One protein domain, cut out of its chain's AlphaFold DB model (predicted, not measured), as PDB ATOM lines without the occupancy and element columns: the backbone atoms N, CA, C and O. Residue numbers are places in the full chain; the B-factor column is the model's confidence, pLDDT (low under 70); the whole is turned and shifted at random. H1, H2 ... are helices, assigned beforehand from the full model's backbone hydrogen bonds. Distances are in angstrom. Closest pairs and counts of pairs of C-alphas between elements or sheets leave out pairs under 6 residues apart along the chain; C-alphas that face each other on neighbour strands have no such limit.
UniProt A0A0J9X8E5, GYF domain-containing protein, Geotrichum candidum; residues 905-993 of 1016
ATOM      1  N   ALA A 905      66.278  84.324  23.580       79.56
ATOM      2  CA  ALA A 905      65.291  85.397  23.439       79.56
ATOM      3  C   ALA A 905      64.851  85.618  21.979       79.56
ATOM      4  O   ALA A 905      63.698  85.971  21.734       79.56
ATOM      5  N   SER A 906      65.733  85.373  21.000       83.56
ATOM      6  CA  SER A 906      65.375  85.452  19.576       83.56
ATOM      7  C   SER A 906      64.459  84.300  19.144       83.56
ATOM      8  O   SER A 906      63.491  84.528  18.426       83.56
ATOM      9  N   GLU A 907      64.696  83.078  19.634       86.25
ATOM     10  CA  GLU A 907      63.837  81.916  19.376       86.25
ATOM     11  C   GLU A 907      62.463  82.090  20.050       86.25
ATOM     12  O   GLU A 907      61.429  81.918  19.401       86.25
ATOM     13  N   ASP A 908      62.438  82.538  21.309       87.81
ATOM     14  CA  ASP A 908      61.212  82.814  22.064       87.81
ATOM     15  C   ASP A 908      60.394  83.971  21.466       87.81
ATOM     16  O   ASP A 908      59.168  83.877  21.392       87.81
ATOM     17  N   PHE A 909      61.031  85.041  20.975       91.38
ATOM     18  CA  PHE A 909      60.330  86.141  20.300       91.38
ATOM     19  C   PHE A 909      59.691  85.706  18.977       91.38
ATOM     20  O   PHE A 909      58.548  86.076  18.703       91.38
ATOM     21  N   LEU A 910      60.375  84.884  18.173       89.50
ATOM     22  CA  LEU A 910      59.815  84.336  16.931       89.50
ATOM     23  C   LEU A 910      58.652  83.385  17.211       89.50
ATOM     24  O   LEU A 910      57.647  83.423  16.503       89.50
ATOM     25  N   ASN A 911      58.774  82.548  18.243       89.88
ATOM     26  CA  ASN A 911      57.707  81.649  18.675       89.88
ATOM     27  C   ASN A 911      56.508  82.434  19.230       89.88
ATOM     28  O   ASN A 911      55.368  82.097  18.916       89.88
ATOM     29  N   TRP A 912      56.747  83.529  19.963       92.19
ATOM     30  CA  TRP A 912      55.697  84.464  20.365       92.19
ATOM     31  C   TRP A 912      55.010  85.094  19.144       92.19
ATOM     32  O   TRP A 912      53.791  84.982  19.035       92.19
ATOM     33  N   CYS A 913      55.762  85.644  18.183       91.06
ATOM     34  CA  CYS A 913      55.204  86.208  16.946       91.06
ATOM     35  C   CYS A 913      54.333  85.181  16.203       91.06
ATOM     36  O   CYS A 913      53.202  85.490  15.842       91.06
ATOM     37  N   LYS A 914      54.816  83.938  16.059       88.75
ATOM     38  CA  LYS A 914      54.084  82.811  15.445       88.75
ATOM     39  C   LYS A 914      52.870  82.326  16.253       88.75
ATOM     40  O   LYS A 914      52.053  81.579  15.722       88.75
ATOM     41  N   SER A 915      52.751  82.724  17.521       88.75
ATOM     42  CA  SER A 915      51.609  82.407  18.390       88.75
ATOM     43  C   SER A 915      50.564  83.524  18.462       88.75
ATOM     44  O   SER A 915      49.376  83.234  18.538       88.75
ATOM     45  N   SER A 916      50.988  84.789  18.402       87.06
ATOM     46  CA  SER A 916      50.084  85.943  18.358       87.06
ATOM     47  C   SER A 916      49.521  86.166  16.956       87.06
ATOM     48  O   SER A 916      48.351  86.500  16.812       87.06
ATOM     49  N   LEU A 917      50.309  85.893  15.914       88.00
ATOM     50  CA  LEU A 917      49.851  85.872  14.527       88.00
ATOM     51  C   LEU A 917      49.242  84.498  14.174       88.00
ATOM     52  O   LEU A 917      49.740  83.812  13.287       88.00
ATOM     53  N   GLN A 918      48.197  84.078  14.900       83.94
ATOM     54  CA  GLN A 918      47.397  82.876  14.577       83.94
ATOM     55  C   GLN A 918      45.979  83.196  14.079       83.94
ATOM     56  O   GLN A 918      45.383  82.360  13.404       83.94
ATOM     57  N   ASP A 919      45.442  84.376  14.401       83.19
ATOM     58  CA  ASP A 919      44.050  84.761  14.121       83.19
ATOM     59  C   ASP A 919      44.005  85.908  13.095       83.19
ATOM     60  O   ASP A 919      43.669  87.055  13.399       83.19
ATOM     61  N   LEU A 920      44.485  85.613  11.883       83.75
ATOM     62  CA  LEU A 920      44.550  86.533  10.742       83.75
ATOM     63  C   LEU A 920      43.467  86.190   9.714       83.75
ATOM     64  O   LEU A 920      42.976  85.060   9.661       83.75
ATOM     65  N   HIS A 921      43.110  87.150   8.855       84.19
ATOM     66  CA  HIS A 921      42.143  86.883   7.794       84.19
ATOM     67  C   HIS A 921      42.666  85.822   6.811       84.19
ATOM     68  O   HIS A 921      43.856  85.763   6.492       84.19
ATOM     69  N   SER A 922      41.761  84.979   6.303       71.94
ATOM     70  CA  SER A 922      42.078  83.877   5.388       71.94
ATOM     71  C   SER A 922      42.584  84.407   4.040       71.94
ATOM     72  O   SER A 922      41.801  84.645   3.122       71.94
ATOM     73  N   GLY A 923      43.893  84.642   3.958       75.69
ATOM     74  CA  GLY A 923      44.561  85.299   2.836       75.69
ATOM     75  C   GLY A 923      45.880  85.986   3.206       75.69
ATOM     76  O   GLY A 923      46.679  86.223   2.307       75.69
ATOM     77  N   VAL A 924      46.158  86.274   4.488       84.75
ATOM     78  CA  VAL A 924      47.476  86.815   4.877       84.75
ATOM     79  C   VAL A 924      48.538  85.717   4.898       84.75
ATOM     80  O   VAL A 924      48.418  84.718   5.613       84.75
ATOM     81  N   ASN A 925      49.650  85.950   4.206       86.00
ATOM     82  CA  ASN A 925      50.874  85.186   4.403       86.00
ATOM     83  C   ASN A 925      51.567  85.647   5.694       86.00
ATOM     84  O   ASN A 925      52.267  86.659   5.720       86.00
ATOM     85  N   HIS A 926      51.406  84.878   6.772       85.62
ATOM     86  CA  HIS A 926      51.984  85.174   8.091       85.62
ATOM     87  C   HIS A 926      53.493  85.506   8.055       85.62
ATOM     88  O   HIS A 926      53.958  86.377   8.789       85.62
ATOM     89  N   THR A 927      54.262  84.838   7.184       87.56
ATOM     90  CA  THR A 927      55.704  85.085   6.996       87.56
ATOM     91  C   THR A 927      55.991  86.439   6.340       87.56
ATOM     92  O   THR A 927      56.930  87.117   6.748       87.56
ATOM     93  N   GLU A 928      55.185  86.848   5.357       88.06
ATOM     94  CA  GLU A 928      55.346  88.123   4.644       88.06
ATOM     95  C   GLU A 928      55.006  89.287   5.571       88.06
ATOM     96  O   GLU A 928      55.833  90.182   5.749       88.06
ATOM     97  N   LEU A 929      53.870  89.211   6.277       90.31
ATOM     98  CA  LEU A 929      53.508  90.184   7.308       90.31
ATOM     99  C   LEU A 929      54.601  90.295   8.377       90.31
ATOM    100  O   LEU A 929      55.013  91.400   8.716       90.31
ATOM    101  N   LEU A 930      55.119  89.172   8.885       90.19
ATOM    102  CA  LEU A 930      56.176  89.206   9.898       90.19
ATOM    103  C   LEU A 930      57.482  89.814   9.354       90.19
ATOM    104  O   LEU A 930      58.163  90.528  10.086       90.19
ATOM    105  N   SER A 931      57.801  89.609   8.070       88.38
ATOM    106  CA  SER A 931      58.935  90.278   7.416       88.38
ATOM    107  C   SER A 931      58.720  91.791   7.261       88.38
ATOM    108  O   SER A 931      59.634  92.564   7.540       88.38
ATOM    109  N   MET A 932      57.497  92.230   6.939       90.56
ATOM    110  CA  MET A 932      57.121  93.646   6.864       90.56
ATOM    111  C   MET A 932      57.229  94.319   8.240       90.56
ATOM    112  O   MET A 932      57.871  95.360   8.376       90.56
ATOM    113  N   LEU A 933      56.711  93.675   9.293       91.31
ATOM    114  CA  LEU A 933      56.857  94.144  10.675       91.31
ATOM    115  C   LEU A 933      58.326  94.181  11.140       91.31
ATOM    116  O   LEU A 933      58.696  95.040  11.943       91.31
ATOM    117  N   PHE A 934      59.181  93.274  10.653       90.56
ATOM    118  CA  PHE A 934      60.624  93.299  10.926       90.56
ATOM    119  C   PHE A 934      61.375  94.370  10.117       90.56
ATOM    120  O   PHE A 934      62.371  94.898  10.615       90.56
ATOM    121  N   SER A 935      60.873  94.767   8.944       87.69
ATOM    122  CA  SER A 935      61.414  95.891   8.167       87.69
ATOM    123  C   SER A 935      61.163  97.255   8.823       87.69
ATOM    124  O   SER A 935      61.938  98.185   8.606       87.69
ATOM    125  N   LEU A 936      60.107  97.396   9.631       90.19
ATOM    126  CA  LEU A 936      59.848  98.620  10.396       90.19
ATOM    127  C   LEU A 936      60.895  98.810  11.514       90.19
ATOM    128  O   LEU A 936      61.291  97.826  12.147       90.19
ATOM    129  N   PRO A 937      61.333 100.046  11.824       85.50
ATOM    130  CA  PRO A 937      62.245 100.306  12.937       85.50
ATOM    131  C   PRO A 937      61.550 100.082  14.286       85.50
ATOM    132  O   PRO A 937      60.348 100.296  14.426       85.50
ATOM    133  N   ALA A 938      62.301  99.735  15.333       83.12
ATOM    134  CA  ALA A 938      61.766  99.592  16.694       83.12
ATOM    135  C   ALA A 938      61.570 100.952  17.420       83.12
ATOM    136  O   ALA A 938      61.828 101.061  18.624       83.12
ATOM    137  N   SER A 939      61.155 102.009  16.706       82.31
ATOM    138  CA  SER A 939      60.870 103.334  17.287       82.31
ATOM    139  C   SER A 939      59.554 103.331  18.088       82.31
ATOM    140  O   SER A 939      58.993 102.272  18.373       82.31
ATOM    141  N   SER A 940      59.088 104.504  18.531       85.81
ATOM    142  CA  SER A 940      57.729 104.639  19.081       85.81
ATOM    143  C   SER A 940      56.692 104.984  18.008       85.81
ATOM    144  O   SER A 940      55.506 104.806  18.262       85.81
ATOM    145  N   GLU A 941      57.111 105.470  16.835       84.31
ATOM    146  CA  GLU A 941      56.206 105.883  15.750       84.31
ATOM    147  C   GLU A 941      55.717 104.671  14.957       84.31
ATOM    148  O   GLU A 941      54.537 104.567  14.628       84.31
ATOM    149  N   SER A 942      56.592 103.681  14.745       88.94
ATOM    150  CA  SER A 942      56.200 102.415  14.118       88.94
ATOM    151  C   SER A 942      55.119 101.672  14.901       88.94
ATOM    152  O   SER A 942      54.431 100.844  14.316       88.94
ATOM    153  N   LYS A 943      54.897 101.987  16.186       89.75
ATOM    154  CA  LYS A 943      53.803 101.424  16.989       89.75
ATOM    155  C   LYS A 943      52.441 101.602  16.317       89.75
ATOM    156  O   LYS A 943      51.633 100.677  16.341       89.75
ATOM    157  N   GLU A 944      52.181 102.772  15.741       92.75
ATOM    158  CA  GLU A 944      50.884 103.070  15.127       92.75
ATOM    159  C   GLU A 944      50.742 102.339  13.788       92.75
ATOM    160  O   GLU A 944      49.738 101.665  13.574       92.75
ATOM    161  N   ILE A 945      51.808 102.323  12.981       94.12
ATOM    162  CA  ILE A 945      51.903 101.581  11.710       94.12
ATOM    163  C   ILE A 945      51.750 100.063  11.928       94.12
ATOM    164  O   ILE A 945      51.048  99.385  11.178       94.12
ATOM    165  N   ILE A 946      52.371  99.510  12.977       93.88
ATOM    166  CA  ILE A 946      52.231  98.099  13.376       93.88
ATOM    167  C   ILE A 946      50.789  97.821  13.819       93.88
ATOM    168  O   ILE A 946      50.224  96.796  13.443       93.88
ATOM    169  N   ALA A 947      50.174  98.717  14.597       93.88
ATOM    170  CA  ALA A 947      48.794  98.545  15.041       93.88
ATOM    171  C   ALA A 947      47.804  98.571  13.866       93.88
ATOM    172  O   ALA A 947      46.951  97.691  13.781       93.88
ATOM    173  N   GLU A 948      47.953  99.526  12.946       94.19
ATOM    174  CA  GLU A 948      47.171  99.633  11.711       94.19
ATOM    175  C   GLU A 948      47.347  98.390  10.829       94.19
ATOM    176  O   GLU A 948      46.355  97.747  10.491       94.19
ATOM    177  N   THR A 949      48.593  97.958  10.594       92.12
ATOM    178  CA  THR A 949      48.914  96.698   9.896       92.12
ATOM    179  C   THR A 949      48.152  95.511  10.489       92.12
ATOM    180  O   THR A 949      47.594  94.699   9.749       92.12
ATOM    181  N   ILE A 950      48.104  95.392  11.821       93.19
ATOM    182  CA  ILE A 950      47.374  94.308  12.487       93.19
ATOM    183  C   ILE A 950      45.862  94.456  12.325       93.19
ATOM    184  O   ILE A 950      45.230  93.452  12.019       93.19
ATOM    185  N   TYR A 951      45.277  95.650  12.456       93.88
ATOM    186  CA  TYR A 951      43.834  95.835  12.236       93.88
ATOM    187  C   TYR A 951      43.415  95.592  10.772       93.88
ATOM    188  O   TYR A 951      42.299  95.139  10.528       93.88
ATOM    189  N   SER A 952      44.300  95.825   9.795       90.88
ATOM    190  CA  SER A 952      44.083  95.406   8.401       90.88
ATOM    191  C   SER A 952      44.175  93.885   8.220       90.88
ATOM    192  O   SER A 952      43.471  93.325   7.387       90.88
ATOM    193  N   SER A 953      45.028  93.212   8.999       87.06
ATOM    194  CA  SER A 953      45.384  91.792   8.820       87.06
ATOM    195  C   SER A 953      44.602  90.819   9.717       87.06
ATOM    196  O   SER A 953      44.575  89.614   9.459       87.06
ATOM    197  N   SER A 954      43.974  91.320  10.780       89.94
ATOM    198  CA  SER A 954      43.223  90.579  11.796       89.94
ATOM    199  C   SER A 954      42.043  91.421  12.281       89.94
ATOM    200  O   SER A 954      42.206  92.565  12.700       89.94
ATOM    201  N   THR A 955      40.844  90.840  12.265       85.94
ATOM    202  CA  THR A 955      39.610  91.498  12.729       85.94
ATOM    203  C   THR A 955      39.359  91.334  14.232       85.94
ATOM    204  O   THR A 955      38.413  91.915  14.763       85.94
ATOM    205  N   THR A 956      40.176  90.534  14.921       85.88
ATOM    206  CA  THR A 956      39.960  90.084  16.307       85.88
ATOM    207  C   THR A 956      41.080  90.488  17.267       85.88
ATOM    208  O   THR A 956      40.826  90.625  18.466       85.88
ATOM    209  N   MET A 957      42.310  90.699  16.781       87.19
ATOM    210  CA  MET A 957      43.451  91.072  17.620       87.19
ATOM    211  C   MET A 957      43.549  92.589  17.854       87.19
ATOM    212  O   MET A 957      43.456  93.397  16.934       87.19
ATOM    213  N   ASP A 958      43.826  92.986  19.099       91.12
ATOM    214  CA  ASP A 958      44.103  94.381  19.454       91.12
ATOM    215  C   ASP A 958      45.506  94.807  18.976       91.12
ATOM    216  O   ASP A 958      46.507  94.637  19.684       91.12
ATOM    217  N   GLY A 959      45.570  95.378  17.769       93.25
ATOM    218  CA  GLY A 959      46.797  95.859  17.132       93.25
ATOM    219  C   GLY A 959      47.628  96.814  17.991       93.25
ATOM    220  O   GLY A 959      48.854  96.706  18.003       93.25
ATOM    221  N   ARG A 960      47.000  97.693  18.786       92.88
ATOM    222  CA  ARG A 960      47.718  98.625  19.678       92.88
ATOM    223  C   ARG A 960      48.475  97.896  20.788       92.88
ATOM    224  O   ARG A 960      49.630  98.230  21.051       92.88
ATOM    225  N   ARG A 961      47.861  96.876  21.402       92.94
ATOM    226  CA  ARG A 961      48.531  96.020  22.401       92.94
ATOM    227  C   ARG A 961      49.598  95.143  21.767       92.94
ATOM    228  O   ARG A 961      50.678  95.016  22.339       92.94
ATOM    229  N   PHE A 962      49.309  94.565  20.599       94.38
ATOM    230  CA  PHE A 962      50.288  93.782  19.851       94.38
ATOM    231  C   PHE A 962      51.534  94.622  19.541       94.38
ATOM    232  O   PHE A 962      52.641  94.146  19.761       94.38
ATOM    233  N   ALA A 963      51.375  95.877  19.112       95.00
ATOM    234  CA  ALA A 963      52.488  96.767  18.796       95.00
ATOM    235  C   ALA A 963      53.383  97.082  20.013       95.00
ATOM    236  O   ALA A 963      54.608  96.998  19.902       95.00
ATOM    237  N   ASP A 964      52.800  97.369  21.187       93.56
ATOM    238  CA  ASP A 964      53.557  97.530  22.444       93.56
ATOM    239  C   ASP A 964      54.341  96.257  22.805       93.56
ATOM    240  O   ASP A 964      55.543  96.298  23.080       93.56
ATOM    241  N   GLU A 965      53.659  95.112  22.786       93.44
ATOM    242  CA  GLU A 965      54.214  93.789  23.084       93.44
ATOM    243  C   GLU A 965      55.324  93.376  22.095       93.44
ATOM    244  O   GLU A 965      56.334  92.789  22.501       93.44
ATOM    245  N   PHE A 966      55.165  93.725  20.817       94.06
ATOM    246  CA  PHE A 966      56.105  93.474  19.729       94.06
ATOM    247  C   PHE A 966      57.362  94.331  19.871       94.06
ATOM    248  O   PHE A 966      58.459  93.780  19.947       94.06
ATOM    249  N   ILE A 967      57.227  95.659  19.984       93.38
ATOM    250  CA  ILE A 967      58.370  96.578  20.138       93.38
ATOM    251  C   ILE A 967      59.155  96.241  21.412       93.38
ATOM    252  O   ILE A 967      60.388  96.261  21.404       93.38
ATOM    253  N   LYS A 968      58.458  95.882  22.498       92.94
ATOM    254  CA  LYS A 968      59.072  95.463  23.763       92.94
ATOM    255  C   LYS A 968      59.901  94.186  23.610       92.94
ATOM    256  O   LYS A 968      61.075  94.199  23.971       92.94
ATOM    257  N   ARG A 969      59.327  93.096  23.080       90.25
ATOM    258  CA  ARG A 969      60.068  91.828  22.927       90.25
ATOM    259  C   ARG A 969      61.151  91.901  21.855       90.25
ATOM    260  O   ARG A 969      62.217  91.332  22.067       90.25
ATOM    261  N   ARG A 970      60.925  92.652  20.772       90.12
ATOM    262  CA  ARG A 970      61.940  92.918  19.747       90.12
ATOM    263  C   ARG A 970      63.172  93.573  20.366       90.12
ATOM    264  O   ARG A 970      64.243  92.993  20.275       90.12
ATOM    265  N   LYS A 971      63.002  94.659  21.132       89.25
ATOM    266  CA  LYS A 971      64.099  95.305  21.883       89.25
ATOM    267  C   LYS A 971      64.801  94.354  22.855       89.25
ATOM    268  O   LYS A 971      66.015  94.423  22.999       89.25
ATOM    269  N   SER A 972      64.066  93.460  23.523       86.44
ATOM    270  CA  SER A 972      64.680  92.441  24.389       86.44
ATOM    271  C   SER A 972      65.544  91.436  23.619       86.44
ATOM    272  O   SER A 972      66.569  91.022  24.149       86.44
ATOM    273  N   ALA A 973      65.162  91.063  22.395       86.06
ATOM    274  CA  ALA A 973      65.910  90.117  21.570       86.06
ATOM    275  C   ALA A 973      67.018  90.778  20.722       86.06
ATOM    276  O   ALA A 973      68.065  90.163  20.539       86.06
ATOM    277  N   ASP A 974      66.845  92.032  20.285       85.69
ATOM    278  CA  ASP A 974      67.889  92.850  19.644       85.69
ATOM    279  C   ASP A 974      69.143  92.931  20.536       85.69
ATOM    280  O   ASP A 974      70.262  92.814  20.046       85.69
ATOM    281  N   ASN A 975      68.964  93.035  21.861       82.50
ATOM    282  CA  ASN A 975      70.059  93.036  22.841       82.50
ATOM    283  C   ASN A 975      70.868  91.718  22.900       82.50
ATOM    284  O   ASN A 975      71.979  91.723  23.427       82.50
ATOM    285  N   GLU A 976      70.329  90.596  22.408       75.94
ATOM    286  CA  GLU A 976      71.037  89.305  22.319       75.94
ATOM    287  C   GLU A 976      71.560  88.998  20.905       75.94
ATOM    288  O   GLU A 976      72.318  88.041  20.722       75.94
ATOM    289  N   ILE A 977      71.167  89.775  19.891       75.81
ATOM    290  CA  ILE A 977      71.545  89.538  18.497       75.81
ATOM    291  C   ILE A 977      72.832  90.296  18.172       75.81
ATOM    292  O   ILE A 977      72.926  91.516  18.275       75.81
ATOM    293  N   SER A 978      73.845  89.557  17.716       69.69
ATOM    294  CA  SER A 978      75.044  90.151  17.129       69.69
ATOM    295  C   SER A 978      74.683  90.958  15.880       69.69
ATOM    296  O   SER A 978      74.025  90.425  14.987       69.69
ATOM    297  N   SER A 979      75.197  92.187  15.772       62.38
ATOM    298  CA  SER A 979      74.875  93.186  14.731       62.38
ATOM    299  C   SER A 979      75.016  92.740  13.267       62.38
ATOM    300  O   SER A 979      74.579  93.451  12.370       62.38
ATOM    301  N   ASN A 980      75.625  91.581  13.012       64.00
ATOM    302  CA  ASN A 980      75.842  91.005  11.685       64.00
ATOM    303  C   ASN A 980      74.741  89.998  11.283       64.00
ATOM    304  O   ASN A 980      74.979  89.133  10.444       64.00
ATOM    305  N   THR A 981      73.572  90.017  11.926       76.06
ATOM    306  CA  THR A 981      72.471  89.080  11.650       76.06
ATOM    307  C   THR A 981      71.152  89.837  11.563       76.06
ATOM    308  O   THR A 981      70.696  90.394  12.560       76.06
ATOM    309  N   SER A 982      70.529  89.858  10.382       80.38
ATOM    310  CA  SER A 982      69.240  90.518  10.190       80.38
ATOM    311  C   SER A 982      68.086  89.634  10.659       80.38
ATOM    312  O   SER A 982      68.104  88.408  10.513       80.38
ATOM    313  N   TRP A 983      67.019  90.262  11.150       82.25
ATOM    314  CA  TRP A 983      65.760  89.585  11.464       82.25
ATOM    315  C   TRP A 983      65.166  88.830  10.263       82.25
ATOM    316  O   TRP A 983      64.560  87.772  10.442       82.25
ATOM    317  N   SER A 984      65.399  89.316   9.040       81.75
ATOM    318  CA  SER A 984      64.998  88.633   7.803       81.75
ATOM    319  C   SER A 984      65.771  87.325   7.582       81.75
ATOM    320  O   SER A 984      65.166  86.307   7.243       81.75
ATOM    321  N   ASP A 985      67.081  87.312   7.857       80.56
ATOM    322  CA  ASP A 985      67.916  86.103   7.772       80.56
ATOM    323  C   ASP A 985      67.453  85.064   8.798       80.56
ATOM    324  O   ASP A 985      67.361  83.871   8.507       80.56
ATOM    325  N   ILE A 986      67.118  85.530  10.006       81.50
ATOM    326  CA  ILE A 986      66.599  84.707  11.101       81.50
ATOM    327  C   ILE A 986      65.268  84.047  10.703       81.50
ATOM    328  O   ILE A 986      65.102  82.842  10.922       81.50
ATOM    329  N   LEU A 987      64.344  84.777  10.063       82.25
ATOM    330  CA  LEU A 987      63.101  84.196   9.537       82.25
ATOM    331  C   LEU A 987      63.389  83.061   8.547       82.25
ATOM    332  O   LEU A 987      62.933  81.934   8.778       82.25
ATOM    333  N   GLN A 988      64.204  83.322   7.520       78.31
ATOM    334  CA  GLN A 988      64.598  82.325   6.515       78.31
ATOM    335  C   GLN A 988      65.299  81.109   7.152       78.31
ATOM    336  O   GLN A 988      65.041  79.961   6.769       78.31
ATOM    337  N   LYS A 989      66.126  81.327   8.183       76.75
ATOM    338  CA  LYS A 989      66.781  80.261   8.961       76.75
ATOM    339  C   LYS A 989      65.774  79.361   9.680       76.75
ATOM    340  O   LYS A 989      65.976  78.151   9.722       76.75
ATOM    341  N   THR A 990      64.682  79.915  10.221       68.06
ATOM    342  CA  THR A 990      63.627  79.088  10.841       68.06
ATOM    343  C   THR A 990      62.738  78.381   9.818       68.06
ATOM    344  O   THR A 990      62.296  77.268  10.087       68.06
ATOM    345  N   GLN A 991      62.508  78.977   8.645       65.25
ATOM    346  CA  GLN A 991      61.685  78.390   7.580       65.25
ATOM    347  C   GLN A 991      62.385  77.202   6.896       65.25
ATOM    348  O   GLN A 991      61.767  76.172   6.638       65.25
ATOM    349  N   THR A 992      63.698  77.305   6.669       54.97
ATOM    350  CA  THR A 992      64.518  76.235   6.062       54.97
ATOM    351  C   THR A 992      64.800  75.050   6.996       54.97
ATOM    352  O   THR A 992      65.219  73.990   6.530       54.97
ATOM    353  N   ALA A 993      64.548  75.185   8.303       55.19
ATOM    354  CA  ALA A 993      64.790  74.134   9.295       55.19
ATOM    355  C   ALA A 993      63.654  73.091   9.415       55.19
ATOM    356  O   ALA A 993      63.875  72.003   9.951       55.19
TER     357      ALA A 993
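This is residues 905 to 993 of the 1016 residues of the protein "GYF domain-containing protein" of Geotrichum candidum (UniProt A0A0J9X8E5). Two layers of helices are stacked with their axes crossed: the long H4 and H1 lie side by side, running opposite ways, and H3, H2 and H5 form a staggered row across them, each running opposite to the next. H2 is the middle of that row; the first residue of H4, Gly 959, packs on H3 at Ala 947, partway along that helix, while elsewhere the two layers are less closely packed. The printed part has 89 residues with five named helices, H1 to H5 in chain order, and no named strand; the class is all helix. The whole is compact, with a radius of gyration of the C-alphas of 12.5 A, and spans 35 by 30 by 18 A.

H4, the longest helix, holds residues 959 to 974 and is 21.5 A long from C-alpha 959 at (46.797, 95.859, 17.132) to C-alpha 974 at (67.889, 92.850, 19.644). H1 holds residues 905 to 916, 16.0 A, and begins with C-alpha 905 at (65.291, 85.397, 23.439). H3, residues 942 to 953, measures 16.1 A. H2, residues 926 to 935, measures 14.3 A. H5, residues 983 to 991, measures 12.5 A and ends with C-alpha 991 at (61.685, 78.390, 7.580).

H4 and H1 touch at a shallow tilt of 17 degrees, opposite ways; their closest C-alphas, those of Ala 973 and Ser 906, are 5.1 A apart. H4 touches H3 at a steep tilt of 56 degrees, with the C-alphas of Gly 959 and Ala 947 closest at 3.9 A. H2 and H3 are close but not clearly touching, at a shallow tilt of 16 degrees, opposite ways; the closest C-alphas, of Leu 933 and Ile 946, are 6.7 A apart. H2 touches H5 at a shallow tilt of 21 degrees, opposite ways, the C-alphas of Ser 931 and Ser 984 being closest at 6.3 A. H1 and H2 are close but not clearly touching, at a steep tilt of 52 degrees, with the C-alphas of Cys 913 and Leu 930 closest at 7.7 A. H2 and H4 are near each other, as are H1 and H5. H3 is apart from H1 and from H5, and H4 is apart from H5. In H1, H2, H3, H4 and H5 every O i to N i+4 pair is within hydrogen-bond range.

The two C-alphas farthest apart, those of Thr 955 and Asn 980, are 36.3 A apart. The printed part has no cut. The link from H3 to H4 is tight, the other three links are short, and no link is long. Mean pLDDT of the printed part is 85.4; residues 978 to 980 and 990 to 993 are under 70.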